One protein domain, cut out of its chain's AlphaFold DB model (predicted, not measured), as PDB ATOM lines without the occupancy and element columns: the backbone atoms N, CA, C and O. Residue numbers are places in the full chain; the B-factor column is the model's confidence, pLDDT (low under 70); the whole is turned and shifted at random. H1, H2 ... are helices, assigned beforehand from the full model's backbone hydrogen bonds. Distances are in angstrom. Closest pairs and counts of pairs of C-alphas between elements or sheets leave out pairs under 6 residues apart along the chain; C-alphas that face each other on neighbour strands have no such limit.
ATOM      1  N   PHE A  80     -40.259 -36.072  34.491       68.31
ATOM      2  CA  PHE A  80     -39.392 -34.896  34.647       68.31
ATOM      3  C   PHE A  80     -39.131 -34.492  36.103       68.31
ATOM      4  O   PHE A  80     -38.115 -33.862  36.383       68.31
ATOM      5  N   THR A  81     -40.017 -34.841  37.040       71.31
ATOM      6  CA  THR A  81     -39.849 -34.485  38.459       71.31
ATOM      7  C   THR A  81     -39.208 -35.598  39.281       71.31
ATOM      8  O   THR A  81     -38.796 -35.346  40.406       71.31
ATOM      9  N   LYS A  82     -39.047 -36.807  38.728       70.25
ATOM     10  CA  LYS A  82     -38.420 -37.949  39.418       70.25
ATOM     11  C   LYS A  82     -36.928 -37.790  39.760       70.25
ATOM     12  O   LYS A  82     -36.544 -38.310  40.807       70.25
ATOM     13  N   PRO A  83     -36.083 -37.097  38.964       67.75
ATOM     14  CA  PRO A  83     -34.659 -36.933  39.275       67.75
ATOM     15  C   PRO A  83     -34.378 -36.263  40.623       67.75
ATOM     16  O   PRO A  83     -33.310 -36.452  41.199       67.75
ATOM     17  N   PHE A  84     -35.329 -35.484  41.141       66.25
ATOM     18  CA  PHE A  84     -35.198 -34.812  42.421       66.25
ATOM     19  C   PHE A  84     -36.380 -35.149  43.318       66.25
ATOM     20  O   PHE A  84     -37.536 -34.931  42.966       66.25
ATOM     21  N   ALA A  85     -36.093 -35.622  44.530       68.44
ATOM     22  CA  ALA A  85     -37.105 -35.696  45.568       68.44
ATOM     23  C   ALA A  85     -37.787 -34.326  45.719       68.44
ATOM     24  O   ALA A  85     -37.146 -33.275  45.687       68.44
ATOM     25  N   TRP A  86     -39.095 -34.323  45.948       67.31
ATOM     26  CA  TRP A  86     -39.873 -33.091  46.121       67.31
ATOM     27  C   TRP A  86     -39.248 -32.114  47.139       67.31
ATOM     28  O   TRP A  86     -39.349 -30.897  46.999       67.31
ATOM     29  N   GLN A  87     -38.534 -32.647  48.136       71.75
ATOM     30  CA  GLN A  87     -37.797 -31.870  49.132       71.75
ATOM     31  C   GLN A  87     -36.550 -31.173  48.571       71.75
ATOM     32  O   GLN A  87     -36.312 -30.010  48.893       71.75
ATOM     33  N   SER A  88     -35.775 -31.831  47.704       70.69
ATOM     34  CA  SER A  88     -34.618 -31.203  47.065       70.69
ATOM     35  C   SER A  88     -35.046 -30.153  46.042       70.69
ATOM     36  O   SER A  88     -34.405 -29.108  45.967       70.69
ATOM     37  N   ILE A  89     -36.165 -30.342  45.334       74.00
ATOM     38  CA  ILE A  89     -36.733 -29.308  44.447       74.00
ATOM     39  C   ILE A  89     -37.088 -28.047  45.243       74.00
ATOM     40  O   ILE A  89     -36.671 -26.947  44.883       74.00
ATOM     41  N   LYS A  90     -37.801 -28.195  46.367       74.62
ATOM     42  CA  LYS A  90     -38.147 -27.067  47.248       74.62
ATOM     43  C   LYS A  90     -36.914 -26.343  47.781       74.62
ATOM     44  O   LYS A  90     -36.882 -25.112  47.790       74.62
ATOM     45  N   LEU A  91     -35.905 -27.092  48.223       76.12
ATOM     46  CA  LEU A  91     -34.682 -26.511  48.767       76.12
ATOM     47  C   LEU A  91     -33.904 -25.738  47.692       76.12
ATOM     48  O   LEU A  91     -33.483 -24.614  47.940       76.12
ATOM     49  N   ASN A  92     -33.790 -26.282  46.477       73.44
ATOM     50  CA  ASN A  92     -33.138 -25.585  45.367       73.44
ATOM     51  C   ASN A  92     -33.912 -24.331  44.937       73.44
ATOM     52  O   ASN A  92     -33.310 -23.275  44.771       73.44
ATOM     53  N   LEU A  93     -35.242 -24.401  44.823       74.81
ATOM     54  CA  LEU A  93     -36.061 -23.239  44.452       74.81
ATOM     55  C   LEU A  93     -35.991 -22.121  45.499       74.81
ATOM     56  O   LEU A  93     -35.876 -20.956  45.136       74.81
ATOM     57  N   THR A  94     -36.010 -22.462  46.790       74.94
ATOM     58  CA  THR A  94     -35.884 -21.469  47.874       74.94
ATOM     59  C   THR A  94     -34.486 -20.860  47.967       74.94
ATOM     60  O   THR A  94     -34.356 -19.687  48.312       74.94
ATOM     61  N   GLN A  95     -33.433 -21.616  47.643       72.75
ATOM     62  CA  GLN A  95     -32.077 -21.073  47.549       72.75
ATOM     63  C   GLN A  95     -31.919 -20.165  46.325       72.75
ATOM     64  O   GLN A  95     -31.387 -19.064  46.459       72.75
ATOM     65  N   LEU A  96     -32.457 -20.567  45.170       71.94
ATOM     66  CA  LEU A  96     -32.436 -19.765  43.947       71.94
ATOM     67  C   LEU A  96     -33.168 -18.433  44.135       71.94
ATOM     68  O   LEU A  96     -32.577 -17.395  43.856       71.94
ATOM     69  N   THR A  97     -34.388 -18.424  44.686       73.75
ATOM     70  CA  THR A  97     -35.122 -17.169  44.936       73.75
ATOM     71  C   THR A  97     -34.426 -16.275  45.957       73.75
ATOM     72  O   THR A  97     -34.372 -15.064  45.772       73.75
ATOM     73  N   ARG A  98     -33.819 -16.843  47.008       75.12
ATOM     74  CA  ARG A  98     -33.002 -16.066  47.956       75.12
ATOM     75  C   ARG A  98     -31.786 -15.440  47.278       75.12
ATOM     76  O   ARG A  98     -31.457 -14.290  47.556       75.12
ATOM     77  N   THR A  99     -31.128 -16.166  46.378       68.69
ATOM     78  CA  THR A  99     -29.957 -15.644  45.657       68.69
ATOM     79  C   THR A  99     -30.336 -14.597  44.617       68.69
ATOM     80  O   THR A  99     -29.655 -13.590  44.515       68.69
ATOM     81  N   THR A 100     -31.451 -14.749  43.897       65.88
ATOM     82  CA  THR A 100     -31.898 -13.734  42.932       65.88
ATOM     83  C   THR A 100     -32.405 -12.476  43.619       65.88
ATOM     84  O   THR A 100     -32.113 -11.393  43.132       65.88
ATOM     85  N   VAL A 101     -33.092 -12.588  44.760       71.00
ATOM     86  CA  VAL A 101     -33.516 -11.427  45.560       71.00
ATOM     87  C   VAL A 101     -32.298 -10.683  46.109       71.00
ATOM     88  O   VAL A 101     -32.173  -9.482  45.905       71.00
ATOM     89  N   THR A 102     -31.332 -11.398  46.695       68.62
ATOM     90  CA  THR A 102     -30.100 -10.770  47.210       68.62
ATOM     91  C   THR A 102     -29.201 -10.205  46.111       68.62
ATOM     92  O   THR A 102     -28.525  -9.206  46.345       68.62
ATOM     93  N   LEU A 103     -29.184 -10.807  44.917       65.38
ATOM     94  CA  LEU A 103     -28.480 -10.267  43.755       65.38
ATOM     95  C   LEU A 103     -29.227  -9.077  43.148       65.38
ATOM     96  O   LEU A 103     -28.580  -8.106  42.793       65.38
ATOM     97  N   HIS A 104     -30.556  -9.095  43.059       66.81
ATOM     98  CA  HIS A 104     -31.336  -7.979  42.516       66.81
ATOM     99  C   HIS A 104     -31.229  -6.731  43.400       66.81
ATOM    100  O   HIS A 104     -30.964  -5.646  42.892       66.81
ATOM    101  N   GLU A 105     -31.329  -6.904  44.720       64.25
ATOM    102  CA  GLU A 105     -31.197  -5.818  45.700       64.25
ATOM    103  C   GLU A 105     -29.767  -5.260  45.798       64.25
ATOM    104  O   GLU A 105     -29.587  -4.119  46.210       64.25
ATOM    105  N   ARG A 106     -28.733  -6.038  45.437       56.06
ATOM    106  CA  ARG A 106     -27.320  -5.617  45.565       56.06
ATOM    107  C   ARG A 106     -26.634  -5.263  44.245       56.06
ATOM    108  O   ARG A 106     -25.673  -4.502  44.269       56.06
ATOM    109  N   ALA A 107     -27.084  -5.802  43.110       58.78
ATOM    110  CA  ALA A 107     -26.392  -5.673  41.823       58.78
ATOM    111  C   ALA A 107     -26.796  -4.437  41.009       58.78
ATOM    112  O   ALA A 107     -26.026  -4.039  40.140       58.78
ATOM    113  N   ILE A 108     -27.964  -3.838  41.266       57.09
ATOM    114  CA  ILE A 108     -28.390  -2.625  40.545       57.09
ATOM    115  C   ILE A 108     -27.648  -1.384  41.070       57.09
ATOM    116  O   ILE A 108     -27.323  -0.509  40.274       57.09
ATOM    117  N   ASP A 109     -27.259  -1.375  42.351       56.84
ATOM    118  CA  ASP A 109     -26.592  -0.218  42.967       56.84
ATOM    119  C   ASP A 109     -25.075  -0.394  43.181       56.84
ATOM    120  O   ASP A 109     -24.371   0.601  43.316       56.84
ATOM    121  N   ASN A 110     -24.532  -1.624  43.196       61.03
ATOM    122  CA  ASN A 110     -23.101  -1.875  43.424       61.03
ATOM    123  C   ASN A 110     -22.588  -3.104  42.646       61.03
ATOM    124  O   ASN A 110     -22.523  -4.215  43.186       61.03
ATOM    125  N   LEU A 111     -22.140  -2.929  41.395       61.59
ATOM    126  CA  LEU A 111     -21.234  -3.925  40.809       61.59
ATOM    127  C   LEU A 111     -19.923  -3.896  41.615       61.59
ATOM    128  O   LEU A 111     -19.323  -2.831  41.738       61.59
ATOM    129  N   PRO A 112     -19.443  -5.026  42.164       58.97
ATOM    130  CA  PRO A 112     -18.239  -5.024  42.980       58.97
ATOM    131  C   PRO A 112     -17.034  -4.582  42.136       58.97
ATOM    132  O   PRO A 112     -16.574  -5.304  41.247       58.97
ATOM    133  N   GLU A 113     -16.511  -3.390  42.427       66.50
ATOM    134  CA  GLU A 113     -15.283  -2.869  41.815       66.50
ATOM    135  C   GLU A 113     -14.050  -3.698  42.231       66.50
ATOM    136  O   GLU A 113     -13.059  -3.762  41.505       66.50
ATOM    137  N   MET A 114     -14.130  -4.407  43.367       64.38
ATOM    138  CA  MET A 114     -13.058  -5.243  43.920       64.38
ATOM    139  C   MET A 114     -13.019  -6.657  43.309       64.38
ATOM    140  O   MET A 114     -14.035  -7.351  43.213       64.38
ATOM    141  N   LEU A 115     -11.805  -7.129  42.990       71.88
ATOM    142  CA  LEU A 115     -11.495  -8.440  42.390       71.88
ATOM    143  C   LEU A 115     -12.214  -9.621  43.078       71.88
ATOM    144  O   LEU A 115     -12.738 -10.512  42.409       71.88
ATOM    145  N   THR A 116     -12.292  -9.607  44.411       75.00
ATOM    146  CA  THR A 116     -12.893 -10.668  45.236       75.00
ATOM    147  C   THR A 116     -14.372 -10.911  44.917       75.00
ATOM    148  O   THR A 116     -14.815 -12.058  44.888       75.00
ATOM    149  N   GLY A 117     -15.137  -9.853  44.618       73.12
ATOM    150  CA  GLY A 117     -16.559  -9.975  44.284       73.12
ATOM    151  C   GLY A 117     -16.796 -10.659  42.935       73.12
ATOM    152  O   GLY A 117     -17.719 -11.459  42.799       73.12
ATOM    153  N   ARG A 118     -15.910 -10.421  41.958       78.38
ATOM    154  CA  ARG A 118     -15.962 -11.075  40.640       78.38
ATOM    155  C   ARG A 118     -15.613 -12.559  40.723       78.38
ATOM    156  O   ARG A 118     -16.253 -13.366  40.056       78.38
ATOM    157  N   VAL A 119     -14.642 -12.925  41.566       83.31
ATOM    158  CA  VAL A 119     -14.263 -14.331  41.788       83.31
ATOM    159  C   VAL A 119     -15.409 -15.107  42.439       83.31
ATOM    160  O   VAL A 119     -15.755 -16.183  41.959       83.31
ATOM    161  N   LEU A 120     -16.050 -14.555  43.474       78.38
ATOM    162  CA  LEU A 120     -17.195 -15.201  44.130       78.38
ATOM    163  C   LEU A 120     -18.386 -15.388  43.180       78.38
ATOM    164  O   LEU A 120     -18.991 -16.460  43.158       78.38
ATOM    165  N   LEU A 121     -18.683 -14.382  42.353       76.62
ATOM    166  CA  LEU A 121     -19.721 -14.479  41.328       76.62
ATOM    167  C   LEU A 121     -19.366 -15.529  40.261       76.62
ATOM    168  O   LEU A 121     -20.227 -16.309  39.864       76.62
ATOM    169  N   GLY A 122     -18.097 -15.609  39.854       81.75
ATOM    170  CA  GLY A 122     -17.605 -16.642  38.942       81.75
ATOM    171  C   GLY A 122     -17.746 -18.059  39.509       81.75
ATOM    172  O   GLY A 122     -18.244 -18.944  38.818       81.75
ATOM    173  N   VAL A 123     -17.381 -18.269  40.778       84.06
ATOM    174  CA  VAL A 123     -17.542 -19.563  41.468       84.06
ATOM    175  C   VAL A 123     -19.020 -19.947  41.589       84.06
ATOM    176  O   VAL A 123     -19.369 -21.102  41.353       84.06
ATOM    177  N   TRP A 124     -19.900 -18.990  41.896       79.25
ATOM    178  CA  TRP A 124     -21.346 -19.223  41.964       79.25
ATOM    179  C   TRP A 124     -21.940 -19.625  40.608       79.25
ATOM    180  O   TRP A 124     -22.659 -20.621  40.517       79.25
ATOM    181  N   LEU A 125     -21.607 -18.891  39.543       80.44
ATOM    182  CA  LEU A 125     -22.058 -19.213  38.187       80.44
ATOM    183  C   LEU A 125     -21.525 -20.571  37.716       80.44
ATOM    184  O   LEU A 125     -22.262 -21.332  37.092       80.44
ATOM    185  N   LEU A 126     -20.277 -20.907  38.056       84.94
ATOM    186  CA  LEU A 126     -19.692 -22.213  37.755       84.94
ATOM    187  C   LEU A 126     -20.426 -23.345  38.488       84.94
ATOM    188  O   LEU A 126     -20.756 -24.357  37.873       84.94
ATOM    189  N   ALA A 127     -20.731 -23.171  39.775       82.31
ATOM    190  CA  ALA A 127     -21.497 -24.149  40.543       82.31
ATOM    191  C   ALA A 127     -22.908 -24.359  39.963       82.31
ATOM    192  O   ALA A 127     -23.338 -25.502  39.793       82.31
ATOM    193  N   ALA A 128     -23.605 -23.279  39.588       79.69
ATOM    194  CA  ALA A 128     -24.916 -23.356  38.943       79.69
ATOM    195  C   ALA A 128     -24.857 -24.095  37.592       79.69
ATOM    196  O   ALA A 128     -25.702 -24.947  37.313       79.69
ATOM    197  N   LEU A 129     -23.823 -23.829  36.787       83.75
ATOM    198  CA  LEU A 129     -23.597 -24.509  35.512       83.75
ATOM    199  C   LEU A 129     -23.376 -26.017  35.701       83.75
ATOM    200  O   LEU A 129     -23.958 -26.821  34.970       83.75
ATOM    201  N   ILE A 130     -22.586 -26.411  36.706       88.94
ATOM    202  CA  ILE A 130     -22.345 -27.823  37.036       88.94
ATOM    203  C   ILE A 130     -23.664 -28.515  37.397       88.94
ATOM    204  O   ILE A 130     -23.978 -29.559  36.822       88.94
ATOM    205  N   VAL A 131     -24.479 -27.917  38.274       83.44
ATOM    206  CA  VAL A 131     -25.782 -28.480  38.678       83.44
ATOM    207  C   VAL A 131     -26.730 -28.625  37.483       83.44
ATOM    208  O   VAL A 131     -27.389 -29.658  37.343       83.44
ATOM    209  N   GLN A 132     -26.774 -27.640  36.584       80.56
ATOM    210  CA  GLN A 132     -27.622 -27.703  35.394       80.56
ATOM    211  C   GLN A 132     -27.170 -28.788  34.411       80.56
ATOM    212  O   GLN A 132     -28.004 -29.544  33.908       80.56
ATOM    213  N   SER A 133     -25.859 -28.915  34.183       84.44
ATOM    214  CA  SER A 133     -25.306 -29.973  33.327       84.44
ATOM    215  C   SER A 133     -25.582 -31.374  33.889       84.44
ATOM    216  O   SER A 133     -25.983 -32.275  33.150       84.44
ATOM    217  N   ALA A 134     -25.474 -31.544  35.211       84.81
ATOM    218  CA  ALA A 134     -25.791 -32.796  35.886       84.81
ATOM    219  C   ALA A 134     -27.283 -33.146  35.773       84.81
ATOM    220  O   ALA A 134     -27.626 -34.296  35.502       84.81
ATOM    221  N   TYR A 135     -28.175 -32.158  35.911       82.44
ATOM    222  CA  TYR A 135     -29.614 -32.370  35.751       82.44
ATOM    223  C   TYR A 135     -29.982 -32.831  34.339       82.44
ATOM    224  O   TYR A 135     -30.736 -33.793  34.195       82.44
ATOM    225  N   GLN A 136     -29.427 -32.188  33.305       82.56
ATOM    226  CA  GLN A 136     -29.644 -32.609  31.921       82.56
ATOM    227  C   GLN A 136     -29.192 -34.061  31.718       82.56
ATOM    228  O   GLN A 136     -29.948 -34.852  31.161       82.56
ATOM    229  N   GLY A 137     -28.025 -34.439  32.250       84.88
ATOM    230  CA  GLY A 137     -27.513 -35.809  32.166       84.88
ATOM    231  C   GLY A 137     -28.427 -36.847  32.826       84.88
ATOM    232  O   GLY A 137     -28.777 -37.852  32.203       84.88
ATOM    233  N   VAL A 138     -28.863 -36.595  34.065       84.62
ATOM    234  CA  VAL A 138     -29.755 -37.517  34.794       84.62
ATOM    235  C   VAL A 138     -31.116 -37.616  34.107       84.62
ATOM    236  O   VAL A 138     -31.636 -38.716  33.925       84.62
ATOM    237  N   LEU A 139     -31.678 -36.488  33.669       82.94
ATOM    238  CA  LEU A 139     -32.958 -36.466  32.971       82.94
ATOM    239  C   LEU A 139     -32.898 -37.248  31.653       82.94
ATOM    240  O   LEU A 139     -33.777 -38.068  31.391       82.94
ATOM    241  N   THR A 140     -31.852 -37.043  30.846       85.12
ATOM    242  CA  THR A 140     -31.654 -37.792  29.599       85.12
ATOM    243  C   THR A 140     -31.530 -39.289  29.870       85.12
ATOM    244  O   THR A 140     -32.154 -40.075  29.163       85.12
ATOM    245  N   SER A 141     -30.811 -39.696  30.921       84.50
ATOM    246  CA  SER A 141     -30.708 -41.110  31.298       84.50
ATOM    247  C   SER A 141     -32.057 -41.712  31.703       84.50
ATOM    248  O   SER A 141     -32.345 -42.849  31.338       84.50
ATOM    249  N   MET A 142     -32.884 -40.976  32.450       78.75
ATOM    250  CA  MET A 142     -34.194 -41.470  32.888       78.75
ATOM    251  C   MET A 142     -35.221 -41.520  31.754       78.75
ATOM    252  O   MET A 142     -36.075 -42.400  31.757       78.75
ATOM    253  N   LEU A 143     -35.152 -40.595  30.793       80.75
ATOM    254  CA  LEU A 143     -36.046 -40.578  29.629       80.75
ATOM    255  C   LEU A 143     -35.614 -41.552  28.527       80.75
ATOM    256  O   LEU A 143     -36.441 -41.938  27.705       80.75
ATOM    257  N   ALA A 144     -34.341 -41.952  28.503       83.06
ATOM    258  CA  ALA A 144     -33.839 -42.928  27.542       83.06
ATOM    259  C   ALA A 144     -34.447 -44.323  27.754       83.06
ATOM    260  O   ALA A 144     -34.669 -45.045  26.784       83.06
ATOM    261  N   VAL A 145     -34.730 -44.698  29.006       82.00
ATOM    262  CA  VAL A 145     -35.314 -45.999  29.342       82.00
ATOM    263  C   VAL A 145     -36.809 -45.829  29.607       82.00
ATOM    264  O   VAL A 145     -37.189 -45.293  30.651       82.00
TER     265      VAL A 145
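AT A GLANCE: This is residues 80 to 145 of the 182 residues of the protein "Glutamate receptor" of Portunus trituberculatus (UniProt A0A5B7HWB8). Two long helices, H1 and then H2, make the arms of a loose, open U: the printed part goes out along H1, turns through residues 108 to 114 and folds back along H2, with a gap between the arms. It has 66 residues, two named helices and no named strand. The class is all helix. The whole is a loose rod, 49 by 20 by 14 A, with a radius of gyration of the C-alphas of 15.4 A.

IN THESE COORDINATES: Find C-alpha 86 at (-39.873, -33.091, 46.121); from there H1, residues 86 to 107, runs 30.9 A. Find C-alpha 115 at (-11.495, -8.440, 42.390); from there H2, residues 115 to 144, runs 43.7 A to C-alpha 144 at (-33.839, -42.928, 27.542).

HOW THE PARTS SIT: H1 and H2 are apart, with no C-alpha of the one within 8 A of the other. A short link of 7 residues joins them. In H1 and H2 every O i to N i+4 pair is within hydrogen-bond range.

THE WHOLE: The C-alphas farthest apart, those of Glu 113 and Val 145, are 49.2 A apart. The printed part has no cut. Look for pLDDT under 70 at 20 residues, among them 102 to 114.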